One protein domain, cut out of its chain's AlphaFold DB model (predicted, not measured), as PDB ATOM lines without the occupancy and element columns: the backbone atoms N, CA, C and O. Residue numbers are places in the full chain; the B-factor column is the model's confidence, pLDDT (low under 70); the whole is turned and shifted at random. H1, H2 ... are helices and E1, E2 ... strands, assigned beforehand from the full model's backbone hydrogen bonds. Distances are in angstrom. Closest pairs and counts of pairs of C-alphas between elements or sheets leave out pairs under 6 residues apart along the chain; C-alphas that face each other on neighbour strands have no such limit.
ATOM      1  N   PHE A   9     -15.591 -18.191  -9.395       95.88
ATOM      2  CA  PHE A   9     -16.940 -18.651  -9.639       95.88
ATOM      3  C   PHE A   9     -17.567 -17.803 -10.730       95.88
ATOM      4  O   PHE A   9     -17.622 -16.586 -10.608       95.88
ATOM      5  N   LEU A  10     -18.123 -18.461 -11.739       97.38
ATOM      6  CA  LEU A  10     -18.825 -17.797 -12.822       97.38
ATOM      7  C   LEU A  10     -20.198 -18.431 -13.003       97.38
ATOM      8  O   LEU A  10     -20.317 -19.631 -13.245       97.38
ATOM      9  N   ALA A  11     -21.251 -17.627 -12.929       97.12
ATOM     10  CA  ALA A  11     -22.553 -18.022 -13.450       97.12
ATOM     11  C   ALA A  11     -23.152 -16.884 -14.263       97.12
ATOM     12  O   ALA A  11     -23.164 -15.739 -13.815       97.12
ATOM     13  N   VAL A  12     -23.684 -17.224 -15.429       97.44
ATOM     14  CA  VAL A  12     -24.447 -16.311 -16.281       97.44
ATOM     15  C   VAL A  12     -25.902 -16.727 -16.189       97.44
ATOM     16  O   VAL A  12     -26.223 -17.909 -16.350       97.44
ATOM     17  N   VAL A  13     -26.762 -15.779 -15.831       97.06
ATOM     18  CA  VAL A  13     -28.198 -16.005 -15.692       97.06
ATOM     19  C   VAL A  13     -28.946 -14.967 -16.506       97.06
ATOM     20  O   VAL A  13     -29.005 -13.799 -16.116       97.06
ATOM     21  N   ASP A  14     -29.579 -15.449 -17.563       97.75
ATOM     22  CA  ASP A  14     -30.378 -14.655 -18.483       97.75
ATOM     23  C   ASP A  14     -31.843 -14.654 -18.061       97.75
ATOM     24  O   ASP A  14     -32.348 -15.570 -17.389       97.75
ATOM     25  N   THR A  15     -32.547 -13.592 -18.420       96.50
ATOM     26  CA  THR A  15     -33.983 -13.469 -18.205       96.50
ATOM     27  C   THR A  15     -34.568 -12.654 -19.327       96.50
ATOM     28  O   THR A  15     -34.386 -11.442 -19.380       96.50
ATOM     29  N   ASN A  16     -35.353 -13.323 -20.162       95.31
ATOM     30  CA  ASN A  16     -36.199 -12.648 -21.118       95.31
ATOM     31  C   ASN A  16     -37.258 -11.817 -20.399       95.31
ATOM     32  O   ASN A  16     -38.155 -12.336 -19.730       95.31
ATOM     33  N   MET A  17     -37.126 -10.511 -20.550       94.81
ATOM     34  CA  MET A  17     -38.039  -9.495 -20.048       94.81
ATOM     35  C   MET A  17     -39.157  -9.191 -21.058       94.81
ATOM     36  O   MET A  17     -40.033  -8.370 -20.785       94.81
ATOM     37  N   GLY A  18     -39.142  -9.844 -22.223       89.56
ATOM     38  CA  GLY A  18     -40.170  -9.740 -23.245       89.56
ATOM     39  C   GLY A  18     -41.427 -10.539 -22.908       89.56
ATOM     40  O   GLY A  18     -41.384 -11.631 -22.342       89.56
ATOM     41  N   TYR A  19     -42.580 -10.038 -23.351       84.69
ATOM     42  CA  TYR A  19     -43.849 -10.779 -23.339       84.69
ATOM     43  C   TYR A  19     -43.906 -11.777 -24.509       84.69
ATOM     44  O   TYR A  19     -44.826 -11.736 -25.329       84.69
ATOM     45  N   ASN A  20     -42.874 -12.611 -24.640       87.81
ATOM     46  CA  ASN A  20     -42.673 -13.523 -25.762       87.81
ATOM     47  C   ASN A  20     -41.937 -14.805 -25.303       87.81
ATOM     48  O   ASN A  20     -41.851 -15.084 -24.108       87.81
ATOM     49  N   LYS A  21     -41.491 -15.644 -26.241       86.75
ATOM     50  CA  LYS A  21     -40.779 -16.909 -25.986       86.75
ATOM     51  C   LYS A  21     -39.465 -17.002 -26.766       86.75
ATOM     52  O   LYS A  21     -39.019 -18.106 -27.086       86.75
ATOM     53  N   ALA A  22     -38.856 -15.852 -27.055       90.25
ATOM     54  CA  ALA A  22     -37.660 -15.748 -27.883       90.25
ATOM     55  C   ALA A  22     -36.466 -16.550 -27.328       90.25
ATOM     56  O   ALA A  22     -35.683 -17.061 -28.119       90.25
ATOM     57  N   ASP A  23     -36.375 -16.792 -26.007       88.44
ATOM     58  CA  ASP A  23     -35.319 -17.626 -25.390       88.44
ATOM     59  C   ASP A  23     -35.094 -18.966 -26.091       88.44
ATOM     60  O   ASP A  23     -33.964 -19.457 -26.148       88.44
ATOM     61  N   ALA A  24     -36.177 -19.573 -26.588       90.31
ATOM     62  CA  ALA A  24     -36.147 -20.874 -27.244       90.31
ATOM     63  C   ALA A  24     -35.351 -20.855 -28.562       90.31
ATOM     64  O   ALA A  24     -34.886 -21.909 -28.994       90.31
ATOM     65  N   ALA A  25     -35.182 -19.677 -29.168       93.81
ATOM     66  CA  ALA A  25     -34.422 -19.440 -30.391       93.81
ATOM     67  C   ALA A  25     -33.026 -18.845 -30.141       93.81
ATOM     68  O   ALA A  25     -32.331 -18.511 -31.097       93.81
ATOM     69  N   ILE A  26     -32.591 -18.701 -28.883       96.44
ATOM     70  CA  ILE A  26     -31.287 -18.104 -28.582       96.44
ATOM     71  C   ILE A  26     -30.233 -19.181 -28.349       96.44
ATOM     72  O   ILE A  26     -30.286 -19.946 -27.379       96.44
ATOM     73  N   GLN A  27     -29.218 -19.181 -29.208       97.44
ATOM     74  CA  GLN A  27     -27.953 -19.867 -28.967       97.44
ATOM     75  C   GLN A  27     -26.984 -18.936 -28.249       97.44
ATOM     76  O   GLN A  27     -26.971 -17.730 -28.482       97.44
ATOM     77  N   ARG A  28     -26.180 -19.507 -27.354       97.62
ATOM     78  CA  ARG A  28     -25.248 -18.767 -26.501       97.62
ATOM     79  C   ARG A  28     -23.893 -19.441 -26.542       97.62
ATOM     80  O   ARG A  28     -23.844 -20.668 -26.547       97.62
ATOM     81  N   SER A  29     -22.827 -18.661 -26.495       98.50
ATOM     82  CA  SER A  29     -21.475 -19.139 -26.208       98.50
ATOM     83  C   SER A  29     -20.770 -18.182 -25.261       98.50
ATOM     84  O   SER A  29     -21.095 -16.996 -25.211       98.50
ATOM     85  N   LEU A  30     -19.810 -18.712 -24.513       98.25
ATOM     86  CA  LEU A  30     -19.105 -17.983 -23.468       98.25
ATOM     87  C   LEU A  30     -17.595 -18.106 -23.670       98.25
ATOM     88  O   LEU A  30     -17.064 -19.213 -23.686       98.25
ATOM     89  N   ASP A  31     -16.912 -16.975 -23.783       98.81
ATOM     90  CA  ASP A  31     -15.459 -16.879 -23.668       98.81
ATOM     91  C   ASP A  31     -15.113 -16.194 -22.343       98.81
ATOM     92  O   ASP A  31     -15.671 -15.146 -22.015       98.81
ATOM     93  N   TYR A  32     -14.249 -16.808 -21.542       98.75
ATOM     94  CA  TYR A  32     -13.821 -16.250 -20.265       98.75
ATOM     95  C   TYR A  32     -12.309 -16.290 -20.156       98.75
ATOM     96  O   TYR A  32     -11.703 -17.362 -20.176       98.75
ATOM     97  N   ARG A  33     -11.704 -15.114 -20.015       98.62
ATOM     98  CA  ARG A  33     -10.261 -14.932 -19.932       98.62
ATOM     99  C   ARG A  33      -9.876 -14.366 -18.577       98.62
ATOM    100  O   ARG A  33     -10.449 -13.364 -18.161       98.62
ATOM    101  N   VAL A  34      -8.889 -14.970 -17.924       97.94
ATOM    102  CA  VAL A  34      -8.298 -14.466 -16.682       97.94
ATOM    103  C   VAL A  34      -6.808 -14.235 -16.870       97.94
ATOM    104  O   VAL A  34      -6.065 -15.150 -17.234       97.94
ATOM    105  N   GLU A  35      -6.382 -13.006 -16.603       96.31
ATOM    106  CA  GLU A  35      -5.012 -12.535 -16.776       96.31
ATOM    107  C   GLU A  35      -4.542 -11.859 -15.488       96.31
ATOM    108  O   GLU A  35      -5.231 -11.000 -14.931       96.31
ATOM    109  N   TRP A  36      -3.363 -12.248 -15.003       94.19
ATOM    110  CA  TRP A  36      -2.707 -11.554 -13.899       94.19
ATOM    111  C   TRP A  36      -1.723 -10.532 -14.468       94.19
ATOM    112  O   TRP A  36      -1.010 -10.850 -15.423       94.19
ATOM    113  N   PRO A  37      -1.667  -9.320 -13.901       88.75
ATOM    114  CA  PRO A  37      -0.645  -8.342 -14.253       88.75
ATOM    115  C   PRO A  37       0.756  -8.829 -13.849       88.75
ATOM    116  O   PRO A  37       0.913  -9.675 -12.969       88.75
ATOM    117  N   GLU A  38       1.790  -8.274 -14.491       83.50
ATOM    118  CA  GLU A  38       3.193  -8.607 -14.192       83.50
ATOM    119  C   GLU A  38       3.614  -8.178 -12.775       83.50
ATOM    120  O   GLU A  38       4.504  -8.783 -12.174       83.50
ATOM    121  N   GLU A  39       2.979  -7.136 -12.230       80.50
ATOM    122  CA  GLU A  39       3.246  -6.656 -10.877       80.50
ATOM    123  C   GLU A  39       2.625  -7.590  -9.829       80.50
ATOM    124  O   GLU A  39       1.412  -7.800  -9.760       80.50
ATOM    125  N   ALA A  40       3.482  -8.160  -8.981       72.12
ATOM    126  CA  ALA A  40       3.055  -9.088  -7.947       72.12
ATOM    127  C   ALA A  40       2.157  -8.396  -6.908       72.12
ATOM    128  O   ALA A  40       2.560  -7.430  -6.264       72.12
ATOM    129  N   GLY A  41       0.971  -8.962  -6.677       74.44
ATOM    130  CA  GLY A  41       0.034  -8.509  -5.644       74.44
ATOM    131  C   GLY A  41      -1.165  -7.720  -6.170       74.44
ATOM    132  O   GLY A  41      -2.087  -7.462  -5.397       74.44
ATOM    133  N   GLU A  42      -1.199  -7.391  -7.461       86.12
ATOM    134  CA  GLU A  42      -2.400  -6.846  -8.089       86.12
ATOM    135  C   GLU A  42      -3.437  -7.946  -8.403       86.12
ATOM    136  O   GLU A  42      -3.076  -9.096  -8.689       86.12
ATOM    137  N   PRO A  43      -4.745  -7.626  -8.324       92.81
ATOM    138  CA  PRO A  43      -5.802  -8.580  -8.629       92.81
ATOM    139  C   PRO A  43      -5.789  -8.982 -10.108       92.81
ATOM    140  O   PRO A  43      -5.506  -8.171 -10.991       92.81
ATOM    141  N   ALA A  44      -6.174 -10.227 -10.390       95.81
ATOM    142  CA  ALA A  44      -6.390 -10.666 -11.762       95.81
ATOM    143  C   ALA A  44      -7.526  -9.887 -12.426       95.81
ATOM    144  O   ALA A  44      -8.542  -9.577 -11.794       95.81
ATOM    145  N   ARG A  45      -7.385  -9.648 -13.726       97.81
ATOM    146  CA  ARG A  45      -8.454  -9.147 -14.582       97.81
ATOM    147  C   ARG A  45      -9.159 -10.325 -15.238       97.81
ATOM    148  O   ARG A  45      -8.526 -11.155 -15.884       97.81
ATOM    149  N   ALA A  46     -10.473 -10.362 -15.082       98.50
ATOM    150  CA  ALA A  46     -11.355 -11.280 -15.770       98.50
ATOM    151  C   ALA A  46     -12.117 -10.544 -16.876       98.50
ATOM    152  O   ALA A  46     -12.704  -9.487 -16.636       98.50
ATOM    153  N   THR A  47     -12.131 -11.124 -18.072       98.88
ATOM    154  CA  THR A  47     -12.892 -10.647 -19.228       98.88
ATOM    155  C   THR A  47     -13.844 -11.752 -19.655       98.88
ATOM    156  O   THR A  47     -13.422 -12.813 -20.109       98.88
ATOM    157  N   LEU A  48     -15.139 -11.506 -19.490       98.88
ATOM    158  CA  LEU A  48     -16.214 -12.391 -19.913       98.88
ATOM    159  C   LEU A  48     -16.837 -11.842 -21.190       98.88
ATOM    160  O   LEU A  48     -17.402 -10.756 -21.158       98.88
ATOM    161  N   THR A  49     -16.800 -12.611 -22.271       98.88
ATOM    162  CA  THR A  49     -17.483 -12.296 -23.527       98.88
ATOM    163  C   THR A  49     -18.576 -13.321 -23.786       98.88
ATOM    164  O   THR A  49     -18.332 -14.524 -23.844       98.88
ATOM    165  N   LEU A  50     -19.801 -12.837 -23.937       98.81
ATOM    166  CA  LEU A  50     -20.989 -13.628 -24.214       98.81
ATOM    167  C   LEU A  50     -21.450 -13.309 -25.624       98.81
ATOM    168  O   LEU A  50     -21.660 -12.146 -25.958       98.81
ATOM    169  N   THR A  51     -21.629 -14.342 -26.435       98.81
ATOM    170  CA  THR A  51     -22.177 -14.199 -27.783       98.81
ATOM    171  C   THR A  51     -23.544 -14.855 -27.820       98.81
ATOM    172  O   THR A  51     -23.680 -16.041 -27.516       98.81
ATOM    173  N   TYR A  52     -24.547 -14.076 -28.208       98.50
ATOM    174  CA  TYR A  52     -25.930 -14.493 -28.376       98.50
ATOM    175  C   TYR A  52     -26.255 -14.499 -29.861       98.50
ATOM    176  O   TYR A  52     -25.960 -13.539 -30.564       98.50
ATOM    177  N   THR A  53     -26.850 -15.577 -30.354       98.19
ATOM    178  CA  THR A  53     -27.316 -15.672 -31.742       98.19
ATOM    179  C   THR A  53     -28.792 -16.016 -31.741       98.19
ATOM    180  O   THR A  53     -29.188 -17.029 -31.158       98.19
ATOM    181  N   HIS A  54     -29.594 -15.180 -32.392       96.88
ATOM    182  CA  HIS A  54     -31.008 -15.436 -32.598       96.88
ATOM    183  C   HIS A  54     -31.183 -16.297 -33.851       96.88
ATOM    184  O   HIS A  54     -30.987 -15.832 -34.966       96.88
ATOM    185  N   THR A  55     -31.538 -17.570 -33.688       95.19
ATOM    186  CA  THR A  55     -31.460 -18.558 -34.784       95.19
ATOM    187  C   THR A  55     -32.652 -18.563 -35.732       95.19
ATOM    188  O   THR A  55     -32.669 -19.326 -36.692       95.19
ATOM    189  N   VAL A  56     -33.696 -17.809 -35.410       91.25
ATOM    190  CA  VAL A  56     -34.852 -17.629 -36.289       91.25
ATOM    191  C   VAL A  56     -34.556 -16.514 -37.275       91.25
ATOM    192  O   VAL A  56     -34.221 -15.414 -36.843       91.25
ATOM    193  N   ASP A  57     -34.798 -16.789 -38.551       83.56
ATOM    194  CA  ASP A  57     -34.900 -15.781 -39.600       83.56
ATOM    195  C   ASP A  57     -36.309 -15.169 -39.564       83.56
ATOM    196  O   ASP A  57     -37.303 -15.870 -39.760       83.56
ATOM    197  N   GLY A  58     -36.412 -13.872 -39.280       78.19
ATOM    198  CA  GLY A  58     -37.687 -13.164 -39.169       78.19
ATOM    199  C   GLY A  58     -37.489 -11.660 -38.998       78.19
ATOM    200  O   GLY A  58     -36.361 -11.186 -38.895       78.19
ATOM    201  N   GLU A  59     -38.582 -10.902 -38.956       79.12
ATOM    202  CA  GLU A  59     -38.551  -9.456 -38.720       79.12
ATOM    203  C   GLU A  59     -39.532  -9.089 -37.595       79.12
ATOM    204  O   GLU A  59     -40.727  -9.360 -37.692       79.12
ATOM    205  N   ASP A  60     -39.040  -8.424 -36.545       84.38
ATOM    206  CA  ASP A  60     -39.870  -7.790 -35.506       84.38
ATOM    207  C   ASP A  60     -39.554  -6.285 -35.475       84.38
ATOM    208  O   ASP A  60     -38.736  -5.822 -34.672       84.38
ATOM    209  N   PRO A  61     -40.126  -5.508 -36.416       78.25
ATOM    210  CA  PRO A  61     -39.723  -4.130 -36.650       78.25
ATOM    211  C   PRO A  61     -39.902  -3.270 -35.398       78.25
ATOM    212  O   PRO A  61     -40.981  -3.188 -34.812       78.25
ATOM    213  N   GLY A  62     -38.818  -2.596 -35.017       80.75
ATOM    214  CA  GLY A  62     -38.781  -1.676 -33.883       80.75
ATOM    215  C   GLY A  62     -38.641  -2.337 -32.514       80.75
ATOM    216  O   GLY A  62     -38.619  -1.596 -31.536       80.75
ATOM    217  N   CYS A  63     -38.544  -3.674 -32.434       89.88
ATOM    218  CA  CYS A  63     -38.420  -4.420 -31.177       89.88
ATOM    219  C   CYS A  63     -39.343  -3.872 -30.079       89.88
ATOM    220  O   CYS A  63     -38.906  -3.471 -29.000       89.88
ATOM    221  N   ASP A  64     -40.642  -3.826 -30.368       87.56
ATOM    222  CA  ASP A  64     -41.622  -3.307 -29.420       87.56
ATOM    223  C   ASP A  64     -41.956  -4.352 -28.338       87.56
ATOM    224  O   ASP A  64     -42.466  -5.445 -28.639       87.56
ATOM    225  N   LEU A  65     -41.701  -3.977 -27.078       87.25
ATOM    226  CA  LEU A  65     -41.961  -4.760 -25.866       87.25
ATOM    227  C   LEU A  65     -43.462  -4.888 -25.546       87.25
ATOM    228  O   LEU A  65     -43.827  -5.614 -24.621       87.25
ATOM    229  N   THR A  66     -44.363  -4.211 -26.266       86.50
ATOM    230  CA  THR A  66     -45.805  -4.366 -26.029       86.50
ATOM    231  C   THR A  66     -46.252  -5.841 -26.116       86.50
ATOM    232  O   THR A  66     -45.749  -6.617 -26.946       86.50
ATOM    233  N   PRO A  67     -47.198  -6.276 -25.255       83.38
ATOM    234  CA  PRO A  67     -47.726  -7.634 -25.312       83.38
ATOM    235  C   PRO A  67     -48.404  -7.917 -26.657       83.38
ATOM    236  O   PRO A  67     -49.388  -7.275 -27.022       83.38
ATOM    237  N   ARG A  68     -47.882  -8.911 -27.381       81.31
ATOM    238  CA  ARG A  68     -48.395  -9.393 -28.670       81.31
ATOM    239  C   ARG A  68     -48.262 -10.910 -28.700       81.31
ATOM    240  O   ARG A  68     -47.156 -11.425 -28.567       81.31
ATOM    241  N   TYR A  69     -49.383 -11.612 -28.836       76.69
ATOM    242  CA  TYR A  69     -49.397 -13.074 -28.728       76.69
ATOM    243  C   TYR A  69     -49.465 -13.806 -30.068       76.69
ATOM    244  O   TYR A  69     -49.134 -14.986 -30.105       76.69
ATOM    245  N   GLY A  70     -49.845 -13.102 -31.138       80.00
ATOM    246  CA  GLY A  70     -50.053 -13.701 -32.453       80.00
ATOM    247  C   GLY A  70     -51.189 -14.727 -32.474       80.00
ATOM    248  O   GLY A  70     -51.988 -14.819 -31.536       80.00
ATOM    249  N   ASP A  71     -51.239 -15.488 -33.559       84.00
ATOM    250  CA  ASP A  71     -52.166 -16.595 -33.792       84.00
ATOM    251  C   ASP A  71     -51.522 -17.955 -33.462       84.00
ATOM    252  O   ASP A  71     -52.222 -18.961 -33.300       84.00
ATOM    253  N   SER A  72     -50.189 -18.005 -33.351       82.44
ATOM    254  CA  SER A  72     -49.427 -19.234 -33.138       82.44
ATOM    255  C   SER A  72     -48.340 -19.107 -32.064       82.44
ATOM    256  O   SER A  72     -47.910 -18.026 -31.673       82.44
ATOM    257  N   TYR A  73     -47.850 -20.253 -31.578       77.06
ATOM    258  CA  TYR A  73     -46.700 -20.281 -30.669       77.06
ATOM    259  C   TYR A  73     -45.412 -19.792 -31.351       77.06
ATOM    260  O   TYR A  73     -44.549 -19.245 -30.668       77.06
ATOM    261  N   ALA A  74     -45.274 -19.993 -32.668       81.06
ATOM    262  CA  ALA A  74     -44.113 -19.526 -33.421       81.06
ATOM    263  C   ALA A  74     -44.025 -17.995 -33.373       81.06
ATOM    264  O   ALA A  74     -42.964 -17.466 -33.074       81.06
ATOM    265  N   ASP A  75     -45.159 -17.299 -33.460       80.06
ATOM    266  CA  ASP A  75     -45.243 -15.832 -33.405       80.06
ATOM    267  C   ASP A  75     -44.691 -15.245 -32.092       80.06
ATOM    268  O   ASP A  75     -44.312 -14.077 -32.022       80.06
ATOM    269  N   LEU A  76     -44.642 -16.046 -31.021       82.56
ATOM    270  CA  LEU A  76     -44.014 -15.665 -29.757       82.56
ATOM    271  C   LEU A  76     -42.496 -15.870 -29.759       82.56
ATOM    272  O   LEU A  76     -41.809 -15.238 -28.964       82.56
ATOM    273  N   ILE A  77     -41.967 -16.779 -30.573       85.19
ATOM    274  CA  ILE A  77     -40.526 -17.035 -30.683       85.19
ATOM    275  C   ILE A  77     -39.880 -16.057 -31.671       85.19
ATOM    276  O   ILE A  77     -38.774 -15.594 -31.420       85.19
ATOM    277  N   GLU A  78     -40.560 -15.736 -32.771       86.31
ATOM    278  CA  GLU A  78     -40.049 -14.904 -33.872       86.31
ATOM    279  C   GLU A  78     -40.109 -13.398 -33.548       86.31
ATOM    280  O   GLU A  78     -40.602 -12.583 -34.324       86.31
ATOM    281  N   ARG A  79     -39.649 -13.016 -32.353       91.31
ATOM    282  CA  ARG A  79     -39.675 -11.640 -31.834       91.31
ATOM    283  C   ARG A  79     -38.334 -11.277 -31.227       91.31
ATOM    284  O   ARG A  79     -37.582 -12.168 -30.849       91.31
ATOM    285  N   CYS A  80     -38.062  -9.983 -31.067       94.00
ATOM    286  CA  CYS A  80     -36.814  -9.566 -30.435       94.00
ATOM    287  C   CYS A  80     -36.668 -10.179 -29.037       94.00
ATOM    288  O   CYS A  80     -37.627 -10.297 -28.266       94.00
ATOM    289  N   TYR A  81     -35.445 -10.567 -28.715       96.50
ATOM    290  CA  TYR A  81     -35.068 -11.058 -27.408       96.50
ATOM    291  C   TYR A  81     -34.648  -9.877 -26.537       96.50
ATOM    292  O   TYR A  81     -33.714  -9.152 -26.873       96.50
ATOM    293  N   PHE A  82     -35.378  -9.661 -25.447       97.25
ATOM    294  CA  PHE A  82     -35.143  -8.567 -24.509       97.25
ATOM    295  C   PHE A  82     -34.516  -9.159 -23.260       97.25
ATOM    296  O   PHE A  82     -35.234  -9.658 -22.392       97.25
ATOM    297  N   ASP A  83     -33.194  -9.168 -23.182       98.19
ATOM    298  CA  ASP A  83     -32.508  -9.908 -22.130       98.19
ATOM    299  C   ASP A  83     -32.046  -9.005 -21.002       98.19
ATOM    300  O   ASP A  83     -31.495  -7.930 -21.231       98.19
ATOM    301  N   TYR A  84     -32.211  -9.498 -19.781       98.19
ATOM    302  CA  TYR A  84     -31.552  -8.985 -18.596       98.19
ATOM    303  C   TYR A  84     -30.546 -10.019 -18.082       98.19
ATOM    304  O   TYR A  84     -30.889 -10.949 -17.337       98.19
ATOM    305  N   VAL A  85     -29.287  -9.832 -18.476       98.50
ATOM    306  CA  VAL A  85     -28.171 -10.710 -18.125       98.50
ATOM    307  C   VAL A  85     -27.624 -10.359 -16.743       98.50
ATOM    308  O   VAL A  85     -27.449  -9.193 -16.382       98.50
ATOM    309  N   ARG A  86     -27.328 -11.391 -15.948       98.12
ATOM    310  CA  ARG A  86     -26.677 -11.269 -14.637       98.12
ATOM    311  C   ARG A  86     -25.456 -12.166 -14.556       98.12
ATOM    312  O   ARG A  86     -25.564 -13.383 -14.709       98.12
ATOM    313  N   ILE A  87     -24.320 -11.563 -14.231       98.19
ATOM    314  CA  ILE A  87     -23.042 -12.237 -14.032       98.19
ATOM    315  C   ILE A  87     -22.799 -12.368 -12.538       98.19
ATOM    316  O   ILE A  87     -22.705 -11.369 -11.829       98.19
ATOM    317  N   TYR A  88     -22.697 -13.599 -12.054       97.81
ATOM    318  CA  TYR A  88     -22.340 -13.904 -10.677       97.81
ATOM    319  C   TYR A  88     -20.857 -14.239 -10.624       97.81
ATOM    320  O   TYR A  88     -20.445 -15.274 -11.143       97.81
ATOM    321  N   ALA A  89     -20.105 -13.372  -9.957       97.06
ATOM    322  CA  ALA A  89     -18.677 -13.496  -9.705       97.06
ATOM    323  C   ALA A  89     -18.418 -13.723  -8.200       97.06
ATOM    324  O   ALA A  89     -19.345 -13.593  -7.383       97.06
ATOM    325  N   PRO A  90     -17.188 -14.051  -7.769       95.56
ATOM    326  CA  PRO A  90     -16.845 -14.098  -6.354       95.56
ATOM    327  C   PRO A  90     -17.108 -12.761  -5.649       95.56
ATOM    328  O   PRO A  90     -17.001 -11.677  -6.220       95.56
ATOM    329  N   ARG A  91     -17.448 -12.807  -4.360       93.88
ATOM    330  CA  ARG A  91     -17.554 -11.580  -3.562       93.88
ATOM    331  C   ARG A  91     -16.209 -10.855  -3.514       93.88
ATOM    332  O   ARG A  91     -15.198 -11.469  -3.196       93.88
ATOM    333  N   GLY A  92     -16.248  -9.538  -3.704       93.75
ATOM    334  CA  GLY A  92     -15.053  -8.696  -3.766       93.75
ATOM    335  C   GLY A  92     -14.539  -8.489  -5.188       93.75
ATOM    336  O   GLY A  92     -13.581  -7.749  -5.349       93.75
ATOM    337  N   SER A  93     -15.166  -9.103  -6.198       96.94
ATOM    338  CA  SER A  93     -14.961  -8.691  -7.582       96.94
ATOM    339  C   SER A  93     -15.473  -7.268  -7.805       96.94
ATOM    340  O   SER A  93     -16.507  -6.886  -7.253       96.94
ATOM    341  N   GLU A  94     -14.785  -6.508  -8.648       98.00
ATOM    342  CA  GLU A  94     -15.105  -5.106  -8.929       98.00
ATOM    343  C   GLU A  94     -15.267  -4.901 -10.434       98.00
ATOM    344  O   GLU A  94     -14.352  -5.194 -11.203       98.00
ATOM    345  N   LEU A  95     -16.443  -4.427 -10.861       98.56
ATOM    346  CA  LEU A  95     -16.718  -4.163 -12.271       98.56
ATOM    347  C   LEU A  95     -15.810  -3.039 -12.777       98.56
ATOM    348  O   LEU A  95     -15.755  -1.970 -12.174       98.56
ATOM    349  N   ILE A  96     -15.134  -3.282 -13.897       98.38
ATOM    350  CA  ILE A  96     -14.307  -2.290 -14.588       98.38
ATOM    351  C   ILE A  96     -15.095  -1.701 -15.759       98.38
ATOM    352  O   ILE A  96     -15.154  -0.485 -15.907       98.38
ATOM    353  N   GLU A  97     -15.705  -2.554 -16.582       98.44
ATOM    354  CA  GLU A  97     -16.446  -2.134 -17.773       98.44
ATOM    355  C   GLU A  97     -17.506  -3.174 -18.158       98.44
ATOM    356  O   GLU A  97     -17.298  -4.376 -17.978       98.44
ATOM    357  N   ALA A  98     -18.622  -2.710 -18.719       98.69
ATOM    358  CA  ALA A  98     -19.602  -3.543 -19.403       98.69
ATOM    359  C   ALA A  98     -19.949  -2.915 -20.763       98.69
ATOM    360  O   ALA A  98     -20.250  -1.724 -20.832       98.69
ATOM    361  N   THR A  99     -19.906  -3.702 -21.838       98.75
ATOM    362  CA  THR A  99     -20.224  -3.266 -23.207       98.75
ATOM    363  C   THR A  99     -21.205  -4.226 -23.876       98.75
ATOM    364  O   THR A  99     -21.368  -5.369 -23.449       98.75
ATOM    365  N   GLY A 100     -21.899  -3.750 -24.915       98.38
ATOM    366  CA  GLY A 100     -22.974  -4.510 -25.565       98.38
ATOM    367  C   GLY A 100     -24.281  -4.534 -24.766       98.38
ATOM    368  O   GLY A 100     -25.183  -5.295 -25.085       98.38
ATOM    369  N   VAL A 101     -24.409  -3.708 -23.733       98.69
ATOM    370  CA  VAL A 101     -25.635  -3.534 -22.943       98.69
ATOM    371  C   VAL A 101     -25.993  -2.057 -22.880       98.69
ATOM    372  O   VAL A 101     -25.130  -1.198 -23.074       98.69
ATOM    373  N   GLU A 102     -27.254  -1.760 -22.591       98.06
ATOM    374  CA  GLU A 102     -27.722  -0.403 -22.328       98.06
ATOM    375  C   GLU A 102     -26.967   0.171 -21.116       98.06
ATOM    376  O   GLU A 102     -27.061  -0.408 -20.027       98.06
ATOM    377  N   PRO A 103     -26.229   1.289 -21.246       96.69
ATOM    378  CA  PRO A 103     -25.361   1.786 -20.174       96.69
ATOM    379  C   PRO A 103     -26.088   2.035 -18.846       96.69
ATOM    380  O   PRO A 103     -25.576   1.684 -17.786       96.69
ATOM    381  N   ASP A 104     -27.317   2.552 -18.907       96.94
ATOM    382  CA  ASP A 104     -28.134   2.863 -17.725       96.94
ATOM    383  C   ASP A 104     -28.710   1.612 -17.031       96.94
ATOM    384  O   ASP A 104     -29.304   1.713 -15.960       96.94
ATOM    385  N   SER A 105     -28.544   0.426 -17.625       97.81
ATOM    386  CA  SER A 105     -28.949  -0.861 -17.039       97.81
ATOM    387  C   SER A 105     -27.814  -1.589 -16.310       97.81
ATOM    388  O   SER A 105     -28.029  -2.656 -15.716       97.81
ATOM    389  N   VAL A 106     -26.596  -1.041 -16.389       98.44
ATOM    390  CA  VAL A 106     -25.418  -1.628 -15.764       98.44
ATOM    391  C   VAL A 106     -25.441  -1.325 -14.279       98.44
ATOM    392  O   VAL A 106     -25.258  -0.189 -13.847       98.44
ATOM    393  N   GLU A 107     -25.620  -2.368 -13.479       97.56
ATOM    394  CA  GLU A 107     -25.626  -2.247 -12.033       97.56
ATOM    395  C   GLU A 107     -24.709  -3.283 -11.385       97.56
ATOM    396  O   GLU A 107     -24.408  -4.343 -11.937       97.56
ATOM    397  N   THR A 108     -24.249  -2.957 -10.180       97.75
ATOM    398  CA  THR A 108     -23.375  -3.809  -9.378       97.75
ATOM    399  C   THR A 108     -23.963  -3.947  -7.984       97.75
ATOM    400  O   THR A 108     -24.090  -2.962  -7.261       97.75
ATOM    401  N   HIS A 109     -24.272  -5.177  -7.574       95.38
ATOM    402  CA  HIS A 109     -24.901  -5.442  -6.280       95.38
ATOM    403  C   HIS A 109     -24.328  -6.672  -5.601       95.38
ATOM    404  O   HIS A 109     -23.832  -7.608  -6.228       95.38
ATOM    405  N   ARG A 110     -24.455  -6.706  -4.277       94.25
ATOM    406  CA  ARG A 110     -24.115  -7.899  -3.509       94.25
ATOM    407  C   ARG A 110     -25.111  -9.014  -3.825       94.25
ATOM    408  O   ARG A 110     -26.307  -8.857  -3.595       94.25
ATOM    409  N   GLY A 111     -24.602 -10.161  -4.261       88.69
ATOM    410  CA  GLY A 111     -25.416 -11.349  -4.476       88.69
ATOM    411  C   GLY A 111     -25.542 -12.239  -3.242       88.69
ATOM    412  O   GLY A 111     -24.977 -11.997  -2.165       88.69
ATOM    413  N   GLU A 112     -26.302 -13.316  -3.405       87.25
ATOM    414  CA  GLU A 112     -26.438 -14.342  -2.380       87.25
ATOM    415  C   GLU A 112     -25.144 -15.145  -2.197       87.25
ATOM    416  O   GLU A 112     -24.285 -15.213  -3.068       87.25
ATOM    417  N   ARG A 113     -25.009 -15.822  -1.050       86.19
ATOM    418  CA  ARG A 113     -23.993 -16.875  -0.840       86.19
ATOM    419  C   ARG A 113     -22.555 -16.476  -1.218       86.19
ATOM    420  O   ARG A 113     -21.786 -17.323  -1.648       86.19
ATOM    421  N   ARG A 114     -22.183 -15.217  -0.952       86.50
ATOM    422  CA  ARG A 114     -20.841 -14.652  -1.204       86.50
ATOM    423  C   ARG A 114     -20.504 -14.485  -2.689       86.50
ATOM    424  O   ARG A 114     -19.346 -14.643  -3.060       86.50
ATOM    425  N   THR A 115     -21.480 -14.102  -3.502       93.69
ATOM    426  CA  THR A 115     -21.215 -13.587  -4.848       93.69
ATOM    427  C   THR A 115     -21.263 -12.060  -4.891       93.69
ATOM    428  O   THR A 115     -21.896 -11.407  -4.052       93.69
ATOM    429  N   GLN A 116     -20.601 -11.503  -5.897       96.38
ATOM    430  CA  GLN A 116     -20.880 -10.187  -6.457       96.38
ATOM    431  C   GLN A 116     -21.714 -10.381  -7.728       96.38
ATOM    432  O   GLN A 116     -21.549 -11.395  -8.407       96.38
ATOM    433  N   VAL A 117     -22.634  -9.463  -8.028       98.06
ATOM    434  CA  VAL A 117     -23.465  -9.528  -9.237       98.06
ATOM    435  C   VAL A 117     -23.273  -8.276 -10.077       98.06
ATOM    436  O   VAL A 117     -23.362  -7.169  -9.544       98.06
ATOM    437  N   PHE A 118     -23.046  -8.477 -11.372       98.62
ATOM    438  CA  PHE A 118     -23.046  -7.441 -12.404       98.62
ATOM    439  C   PHE A 118     -24.223  -7.679 -13.341       98.62
ATOM    440  O   PHE A 118     -24.520  -8.833 -13.661       98.62
ATOM    441  N   THR A 119     -24.906  -6.622 -13.759       98.62
ATOM    442  CA  THR A 119     -26.110  -6.740 -14.589       98.62
ATOM    443  C   THR A 119     -25.999  -5.919 -15.856       98.62
ATOM    444  O   THR A 119     -25.198  -4.993 -15.928       98.62
ATOM    445  N   GLY A 120     -26.821  -6.250 -16.843       98.50
ATOM    446  CA  GLY A 120     -27.015  -5.432 -18.029       98.50
ATOM    447  C   GLY A 120     -28.244  -5.885 -18.803       98.50
ATOM    448  O   GLY A 120     -28.692  -7.024 -18.674       98.50
ATOM    449  N   TYR A 121     -28.799  -4.976 -19.588       98.50
ATOM    450  CA  TYR A 121     -29.940  -5.203 -20.454       98.50
ATOM    451  C   TYR A 121     -29.540  -4.977 -21.906       98.50
ATOM    452  O   TYR A 121     -28.806  -4.036 -22.198       98.50
ATOM    453  N   PHE A 122     -30.023  -5.811 -22.819       98.44
ATOM    454  CA  PHE A 122     -29.841  -5.600 -24.252       98.44
ATOM    455  C   PHE A 122     -31.028  -6.143 -25.042       98.44
ATOM    456  O   PHE A 122     -31.858  -6.901 -24.535       98.44
ATOM    457  N   ILE A 123     -31.099  -5.738 -26.307       97.69
ATOM    458  CA  ILE A 123     -32.113  -6.187 -27.255       97.69
ATOM    459  C   ILE A 123     -31.400  -6.883 -28.406       97.69
ATOM    460  O   ILE A 123     -30.431  -6.353 -28.942       97.69
ATOM    461  N   LEU A 124     -31.888  -8.061 -28.783       97.31
ATOM    462  CA  LEU A 124     -31.375  -8.840 -29.902       97.31
ATOM    463  C   LEU A 124     -32.514  -9.151 -30.891       97.31
ATOM    464  O   LEU A 124     -33.399  -9.950 -30.564       97.31
ATOM    465  N   PRO A 125     -32.522  -8.527 -32.080       96.12
ATOM    466  CA  PRO A 125     -33.482  -8.834 -33.136       96.12
ATOM    467  C   PRO A 125     -33.354 -10.267 -33.688       96.12
ATOM    468  O   PRO A 125     -32.296 -10.894 -33.552       96.12
ATOM    469  N   PRO A 126     -34.406 -10.798 -34.342       95.50
ATOM    470  CA  PRO A 126     -34.317 -12.063 -35.065       95.50
ATOM    471  C   PRO A 126     -33.238 -12.055 -36.156       95.50
ATOM    472  O   PRO A 126     -32.983 -11.033 -36.782       95.50
ATOM    473  N   GLY A 127     -32.595 -13.202 -36.375       95.62
ATOM    474  CA  GLY A 127     -31.538 -13.401 -37.371       95.62
ATOM    475  C   GLY A 127     -30.191 -12.758 -37.029       95.62
ATOM    476  O   GLY A 127     -29.207 -12.987 -37.732       95.62
ATOM    477  N   GLU A 128     -30.117 -11.965 -35.959       96.50
ATOM    478  CA  GLU A 128     -28.907 -11.241 -35.587       96.50
ATOM    479  C   GLU A 128     -28.030 -12.007 -34.586       96.50
ATOM    480  O   GLU A 128     -28.427 -12.976 -33.924       96.50
ATOM    481  N   GLN A 129     -26.793 -11.531 -34.472       97.88
ATOM    482  CA  GLN A 129     -25.849 -11.925 -33.441       97.88
ATOM    483  C   GLN A 129     -25.441 -10.690 -32.645       97.88
ATOM    484  O   GLN A 129     -25.151  -9.643 -33.221       97.88
ATOM    485  N   HIS A 130     -25.367 -10.840 -31.325       98.44
ATOM    486  CA  HIS A 130     -25.002  -9.767 -30.410       98.44
ATOM    487  C   HIS A 130     -23.967 -10.238 -29.393       98.44
ATOM    488  O   HIS A 130     -24.018 -11.376 -28.919       98.44
ATOM    489  N   THR A 131     -23.033  -9.354 -29.049       98.75
ATOM    490  CA  THR A 131     -21.941  -9.646 -28.115       98.75
ATOM    491  C   THR A 131     -22.014  -8.718 -26.915       98.75
ATOM    492  O   THR A 131     -22.095  -7.502 -27.073       98.75
ATOM    493  N   VAL A 132     -21.941  -9.303 -25.720       98.81
ATOM    494  CA  VAL A 132     -21.901  -8.600 -24.437       98.81
ATOM    495  C   VAL A 132     -20.592  -8.928 -23.736       98.81
ATOM    496  O   VAL A 132     -20.264 -10.105 -23.575       98.81
ATOM    497  N   THR A 133     -19.869  -7.913 -23.270       98.88
ATOM    498  CA  THR A 133     -18.594  -8.109 -22.574       98.88
ATOM    499  C   THR A 133     -18.608  -7.450 -21.203       98.88
ATOM    500  O   THR A 133     -18.956  -6.282 -21.080       98.88
ATOM    501  N   PHE A 134     -18.184  -8.191 -20.179       98.88
ATOM    502  CA  PHE A 134     -17.935  -7.688 -18.830       98.88
ATOM    503  C   PHE A 134     -16.461  -7.865 -18.483       98.88
ATOM    504  O   PHE A 134     -15.948  -8.984 -18.490       98.88
ATOM    505  N   THR A 135     -15.803  -6.772 -18.113       98.81
ATOM    506  CA  THR A 135     -14.432  -6.770 -17.602       98.81
ATOM    507  C   THR A 135     -14.462  -6.402 -16.128       98.81
ATOM    508  O   THR A 135     -15.080  -5.404 -15.755       98.81
ATOM    509  N   TYR A 136     -13.807  -7.181 -15.272       98.62
ATOM    510  CA  TYR A 136     -13.802  -6.949 -13.827       98.62
ATOM    511  C   TYR A 136     -12.512  -7.429 -13.163       98.62
ATOM    512  O   TYR A 136     -11.833  -8.328 -13.655       98.62
ATOM    513  N   ALA A 137     -12.168  -6.820 -12.031       98.00
ATOM    514  CA  ALA A 137     -11.107  -7.310 -11.162       98.00
ATOM    515  C   ALA A 137     -11.643  -8.458 -10.296       98.00
ATOM    516  O   ALA A 137     -12.755  -8.381  -9.765       98.00
ATOM    517  N   LEU A 138     -10.865  -9.525 -10.151       96.75
ATOM    518  CA  LEU A 138     -11.135 -10.626  -9.231       96.75
ATOM    519  C   LEU A 138     -10.599 -10.314  -7.822       96.75
ATOM    520  O   LEU A 138      -9.697  -9.490  -7.678       96.75
ATOM    521  N   PRO A 139     -11.097 -10.980  -6.760       94.25
ATOM    522  CA  PRO A 139     -10.543 -10.790  -5.426       94.25
ATOM    523  C   PRO A 139      -9.045 -11.142  -5.389       94.25
ATOM    524  O   PRO A 139      -8.664 -12.198  -5.901       94.25
ATOM    525  N   PRO A 140      -8.197 -10.351  -4.705       92.06
ATOM    526  CA  PRO A 140      -6.742 -10.558  -4.673       92.06
ATOM    527  C   PRO A 140      -6.319 -11.860  -3.973       92.06
ATOM    528  O   PRO A 140      -5.162 -12.262  -4.028       92.06
ATOM    529  N   THR A 141      -7.253 -12.546  -3.311       90.25
ATOM    530  CA  THR A 141      -7.042 -13.886  -2.750       90.25
ATOM    531  C   THR A 141      -6.902 -14.972  -3.821       90.25
ATOM    532  O   THR A 141      -6.484 -16.079  -3.491       90.25
ATOM    533  N   LEU A 142      -7.286 -14.695  -5.074       91.75
ATOM    534  CA  LEU A 142      -7.144 -15.619  -6.197       91.75
ATOM    535  C   LEU A 142      -5.787 -15.410  -6.880       91.75
ATOM    536  O   LEU A 142      -5.567 -14.429  -7.589       91.75
ATOM    537  N   THR A 143      -4.875 -16.351  -6.661       90.06
ATOM    538  CA  THR A 143      -3.512 -16.319  -7.204       90.06
ATOM    539  C   THR A 143      -3.351 -17.310  -8.361       90.06
ATOM    540  O   THR A 143      -4.091 -18.298  -8.401       90.06
ATOM    541  N   PRO A 144      -2.378 -17.107  -9.272       88.81
ATOM    542  CA  PRO A 144      -2.172 -17.998 -10.418       88.81
ATOM    543  C   PRO A 144      -1.950 -19.462 -10.007       88.81
ATOM    544  O   PRO A 144      -2.597 -20.364 -10.536       88.81
ATOM    545  N   ASP A 145      -1.097 -19.699  -9.004       85.25
ATOM    546  CA  ASP A 145      -0.679 -21.044  -8.573       85.25
ATOM    547  C   ASP A 145      -1.803 -21.881  -7.942       85.25
ATOM    548  O   ASP A 145      -1.715 -23.108  -7.863       85.25
ATOM    549  N   ALA A 146      -2.847 -21.221  -7.442       84.38
ATOM    550  CA  ALA A 146      -3.959 -21.853  -6.742       84.38
ATOM    551  C   ALA A 146      -5.304 -21.606  -7.438       84.38
ATOM    552  O   ALA A 146      -6.353 -21.884  -6.848       84.38
ATOM    553  N   TYR A 147      -5.285 -21.086  -8.669       91.88
ATOM    554  CA  TYR A 147      -6.498 -20.700  -9.363       91.88
ATOM    555  C   TYR A 147      -7.389 -21.912  -9.646       91.88
ATOM    556  O   TYR A 147      -6.969 -22.939 -10.184       91.88
ATOM    557  N   ARG A 148      -8.657 -21.766  -9.277       93.44
ATOM    558  CA  ARG A 148      -9.734 -22.717  -9.534       93.44
ATOM    559  C   ARG A 148     -10.920 -21.921 -10.028       93.44
ATOM    560  O   ARG A 148     -11.206 -20.868  -9.467       93.44
ATOM    561  N   LEU A 149     -11.623 -22.454 -11.016       95.56
ATOM    562  CA  LEU A 149     -12.859 -21.871 -11.517       95.56
ATOM    563  C   LEU A 149     -13.958 -22.918 -11.477       95.56
ATOM    564  O   LEU A 149     -13.789 -24.022 -11.991       95.56
ATOM    565  N   VAL A 150     -15.098 -22.532 -10.914       95.50
ATOM    566  CA  VAL A 150     -16.352 -23.268 -11.053       95.50
ATOM    567  C   VAL A 150     -17.302 -22.440 -11.907       95.50
ATOM    568  O   VAL A 150     -17.754 -21.373 -11.489       95.50
ATOM    569  N   LEU A 151     -17.639 -22.952 -13.086       96.69
ATOM    570  CA  LEU A 151     -18.679 -22.404 -13.944       96.69
ATOM    571  C   LEU A 151     -20.001 -23.112 -13.645       96.69
ATOM    572  O   LEU A 151     -20.094 -24.337 -13.729       96.69
ATOM    573  N   GLN A 152     -21.044 -22.354 -13.317       95.75
ATOM    574  CA  GLN A 152     -22.395 -22.879 -13.136       95.75
ATOM    575  C   GLN A 152     -23.292 -22.455 -14.297       95.75
ATOM    576  O   GLN A 152     -23.583 -21.273 -14.478       95.75
ATOM    577  N   ARG A 153     -23.810 -23.440 -15.034       95.06
ATOM    578  CA  ARG A 153     -24.777 -23.203 -16.107       95.06
ATOM    579  C   ARG A 153     -26.151 -22.866 -15.530       95.06
ATOM    580  O   ARG A 153     -26.583 -23.441 -14.523       95.06
ATOM    581  N   GLN A 154     -26.877 -21.971 -16.194       95.12
ATOM    582  CA  GLN A 154     -28.293 -21.759 -15.917       95.12
ATOM    583  C   GLN A 154     -29.085 -23.048 -16.170       95.12
ATOM    584  O   GLN A 154     -28.919 -23.730 -17.179       95.12
ATOM    585  N   SER A 155     -29.954 -23.408 -15.230       92.31
ATOM    586  CA  SER A 155     -30.829 -24.568 -15.407       92.31
ATOM    587  C   SER A 155     -31.889 -24.282 -16.469       92.31
ATOM    588  O   SER A 155     -32.400 -23.169 -16.547       92.31
ATOM    589  N   GLY A 156     -32.240 -25.292 -17.266       89.75
ATOM    590  CA  GLY A 156     -33.265 -25.163 -18.307       89.75
ATOM    591  C   GLY A 156     -32.781 -24.558 -19.629       89.75
ATOM    592  O   GLY A 156     -33.577 -24.473 -20.556       89.75
ATOM    593  N   THR A 157     -31.501 -24.189 -19.754       92.25
ATOM    594  CA  THR A 157     -30.918 -23.747 -21.032       92.25
ATOM    595  C   THR A 157     -30.346 -24.920 -21.838       92.25
ATOM    596  O   THR A 157     -30.208 -26.038 -21.324       92.25
ATOM    597  N   GLN A 158     -30.007 -24.678 -23.105       93.12
ATOM    598  CA  GLN A 158     -29.266 -25.628 -23.940       93.12
ATOM    599  C   GLN A 158     -27.835 -25.849 -23.401       93.12
ATOM    600  O   GLN A 158     -27.356 -25.045 -22.593       93.12
ATOM    601  N   PRO A 159     -27.136 -26.928 -23.808       96.69
ATOM    602  CA  PRO A 159     -25.711 -27.074 -23.530       96.69
ATOM    603  C   PRO A 159     -24.932 -25.832 -23.974       96.69
ATOM    604  O   PRO A 159     -25.180 -25.307 -25.056       96.69
ATOM    605  N   LEU A 160     -24.007 -25.369 -23.134       97.81
ATOM    606  CA  LEU A 160     -23.287 -24.112 -23.322       97.81
ATOM    607  C   LEU A 160     -21.877 -24.382 -23.871       97.81
ATOM    608  O   LEU A 160     -21.064 -24.961 -23.146       97.81
ATOM    609  N   PRO A 161     -21.560 -23.996 -25.119       98.50
ATOM    610  CA  PRO A 161     -20.190 -23.940 -25.608       98.50
ATOM    611  C   PRO A 161     -19.411 -22.888 -24.820       98.50
ATOM    612  O   PRO A 161     -19.846 -21.737 -24.713       98.50
ATOM    613  N   ILE A 162     -18.266 -23.290 -24.280       98.50
ATOM    614  CA  ILE A 162     -17.366 -22.413 -23.540       98.50
ATOM    615  C   ILE A 162     -15.948 -22.494 -24.097       98.50
ATOM    616  O   ILE A 162     -15.504 -23.567 -24.512       98.50
ATOM    617  N   THR A 163     -15.236 -21.377 -24.018       98.56
ATOM    618  CA  THR A 163     -13.778 -21.297 -24.114       98.56
ATOM    619  C   THR A 163     -13.280 -20.550 -22.888       98.56
ATOM    620  O   THR A 163     -13.717 -19.442 -22.601       98.56
ATOM    621  N   ILE A 164     -12.393 -21.175 -22.127       98.25
ATOM    622  CA  ILE A 164     -11.822 -20.609 -20.912       98.25
ATOM    623  C   ILE A 164     -10.322 -20.472 -21.128       98.25
ATOM    624  O   ILE A 164      -9.665 -21.446 -21.495       98.25
ATOM    625  N   THR A 165      -9.789 -19.277 -20.898       97.69
ATOM    626  CA  THR A 165      -8.358 -18.981 -20.955       97.69
ATOM    627  C   THR A 165      -7.890 -18.486 -19.592       97.69
ATOM    628  O   THR A 165      -8.416 -17.503 -19.079       97.69
ATOM    629  N   VAL A 166      -6.900 -19.144 -18.996       95.94
ATOM    630  CA  VAL A 166      -6.304 -18.756 -17.710       95.94
ATOM    631  C   VAL A 166      -4.799 -18.637 -17.916       95.94
ATOM    632  O   VAL A 166      -4.116 -19.649 -18.089       95.94
ATOM    633  N   GLY A 167      -4.284 -17.405 -17.937       91.75
ATOM    634  CA  GLY A 167      -2.922 -17.141 -18.408       91.75
ATOM    635  C   GLY A 167      -2.722 -17.683 -19.829       91.75
ATOM    636  O   GLY A 167      -3.502 -17.376 -20.727       91.75
ATOM    637  N   ASP A 168      -1.716 -18.540 -20.017       90.50
ATOM    638  CA  ASP A 168      -1.406 -19.154 -21.318       90.50
ATOM    639  C   ASP A 168      -2.209 -20.434 -21.618       90.50
ATOM    640  O   ASP A 168      -2.167 -20.962 -22.733       90.50
ATOM    641  N   ALA A 169      -2.936 -20.974 -20.636       94.06
ATOM    642  CA  ALA A 169      -3.688 -22.212 -20.797       94.06
ATOM    643  C   ALA A 169      -5.099 -21.925 -21.323       94.06
ATOM    644  O   ALA A 169      -5.801 -21.070 -20.792       94.06
ATOM    645  N   THR A 170      -5.546 -22.675 -22.333       96.56
ATOM    646  CA  THR A 170      -6.897 -22.557 -22.908       96.56
ATOM    647  C   THR A 170      -7.585 -23.918 -22.958       96.56
ATOM    648  O   THR A 170      -6.978 -24.902 -23.378       96.56
ATOM    649  N   GLN A 171      -8.859 -23.974 -22.569       96.50
ATOM    650  CA  GLN A 171      -9.717 -25.152 -22.718       96.50
ATOM    651  C   GLN A 171     -11.064 -24.756 -23.313       96.50
ATOM    652  O   GLN A 171     -11.661 -23.764 -22.905       96.50
ATOM    653  N   SER A 172     -11.574 -25.575 -24.229       97.50
ATOM    654  CA  SER A 172     -12.932 -25.440 -24.753       97.50
ATOM    655  C   SER A 172     -13.753 -26.677 -24.414       97.50
ATOM    656  O   SER A 172     -13.252 -27.801 -24.454       97.50
ATOM    657  N   ALA A 173     -15.025 -26.480 -24.088       97.12
ATOM    658  CA  ALA A 173     -15.936 -27.562 -23.739       97.12
ATOM    659  C   ALA A 173     -17.378 -27.233 -24.140       97.12
ATOM    660  O   ALA A 173     -17.752 -26.075 -24.295       97.12
TER     661      ALA A 173
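AT A GLANCE: This is residues 9 to 173 of the 190 residues of an uncharacterized protein of Candidatus Thermofonsia Clade 3 bacterium (UniProt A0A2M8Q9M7). Picture an elongated sandwich of two twisted sheets, one of six strands and one of five, with the strands of the one at 27 degrees to those of the other. At one end lie the two small helices H1 and H2 and the loop of residues 55 to 73; at the other end lies the turn between E2 and E3, at Ala 40. The printed part has 165 residues with two named helices and eleven named strands, in the order E1 H1 E2 E3 H2 E4 E5 E6 E7 E8 E9 E10 E11. Both sheets are mixed, E5 E8 E3 E2 E10 E11 and E6 E7 E4 E1 E9, and the class is mostly strand. The whole is compact, with a radius of gyration of the C-alphas of 17.2 A, and spans 60 by 31 by 25 A, only just elongated.

HOW THE PARTS SIT: Begin at E1, residues 9 to 13, whose pairing is staggered. Residues 9 to 11 pair with E9, residues 149 to 152, parallel, with N 10 and O 150 2.9 A apart. Residues 11 to 13 pair with E4, residues 81 to 90, antiparallel, with N 13 and O 86 at 2.9 A. E4 is also antiparallel to E7, residues 115 to 124, with N 85 and O 120 at 2.9 A. E7 forms a hairpin with E6, residues 107 to 110, with N 109 and O 117 at 2.9 A. In the other sheet, E2, residues 26 to 35, and E3, residues 45 to 54, form a hairpin, with N 31 and O 49 at 2.8 A. E3 is antiparallel to E8, residues 129 to 137, with N 48 and O 134 at 2.8 A, and E8 to the edge strand E5, residues 94 to 99, with N 99 and O 133 at 2.9 A. E2 is parallel to E10, residues 160 to 166, at 9 degrees, with N 32 and O 163 at 2.9 A; E10 and E11, residues 169 to 173, form a hairpin, with N 164 and O 171 at 2.8 A. The two sheets form a sandwich, two sheets face to face: the parts that face each other are 10.1 A centre to centre. H1, residues 22 to 25, only grazes each sheet, and is only just on the six-stranded one, with 5 pairs of C-alphas within 10 A. It touches H2, residues 74 to 77, closest at the C-alphas of Ala 22 and Ile 77, 4.2 A. H2 is not on either sheet. Both helices are too short for an O i to N i+4 pair; each has one O i to N i+3 pair, within range.

IN THESE COORDINATES: Find C-alpha 9 at (-16.940, -18.651, -9.639), where E1 begins. E2 starts at C-alpha 26, (-31.287, -18.104, -28.582), and runs 29.3 A; E3 measures 29.5 A, E4 28.0 A, E7 27.4 A and E8 27.1 A. E11 ends at C-alpha 173, (-15.936, -27.562, -23.739).

THE WHOLE: The C-alphas of Ala 40 and Asp 71 are the two farthest apart, 61.4 A. The printed part has no cut; the links E3 to H2 and E8 to E9 are long. No printed residue is under 70, and the mean pLDDT of the printed part of this model is 93.3.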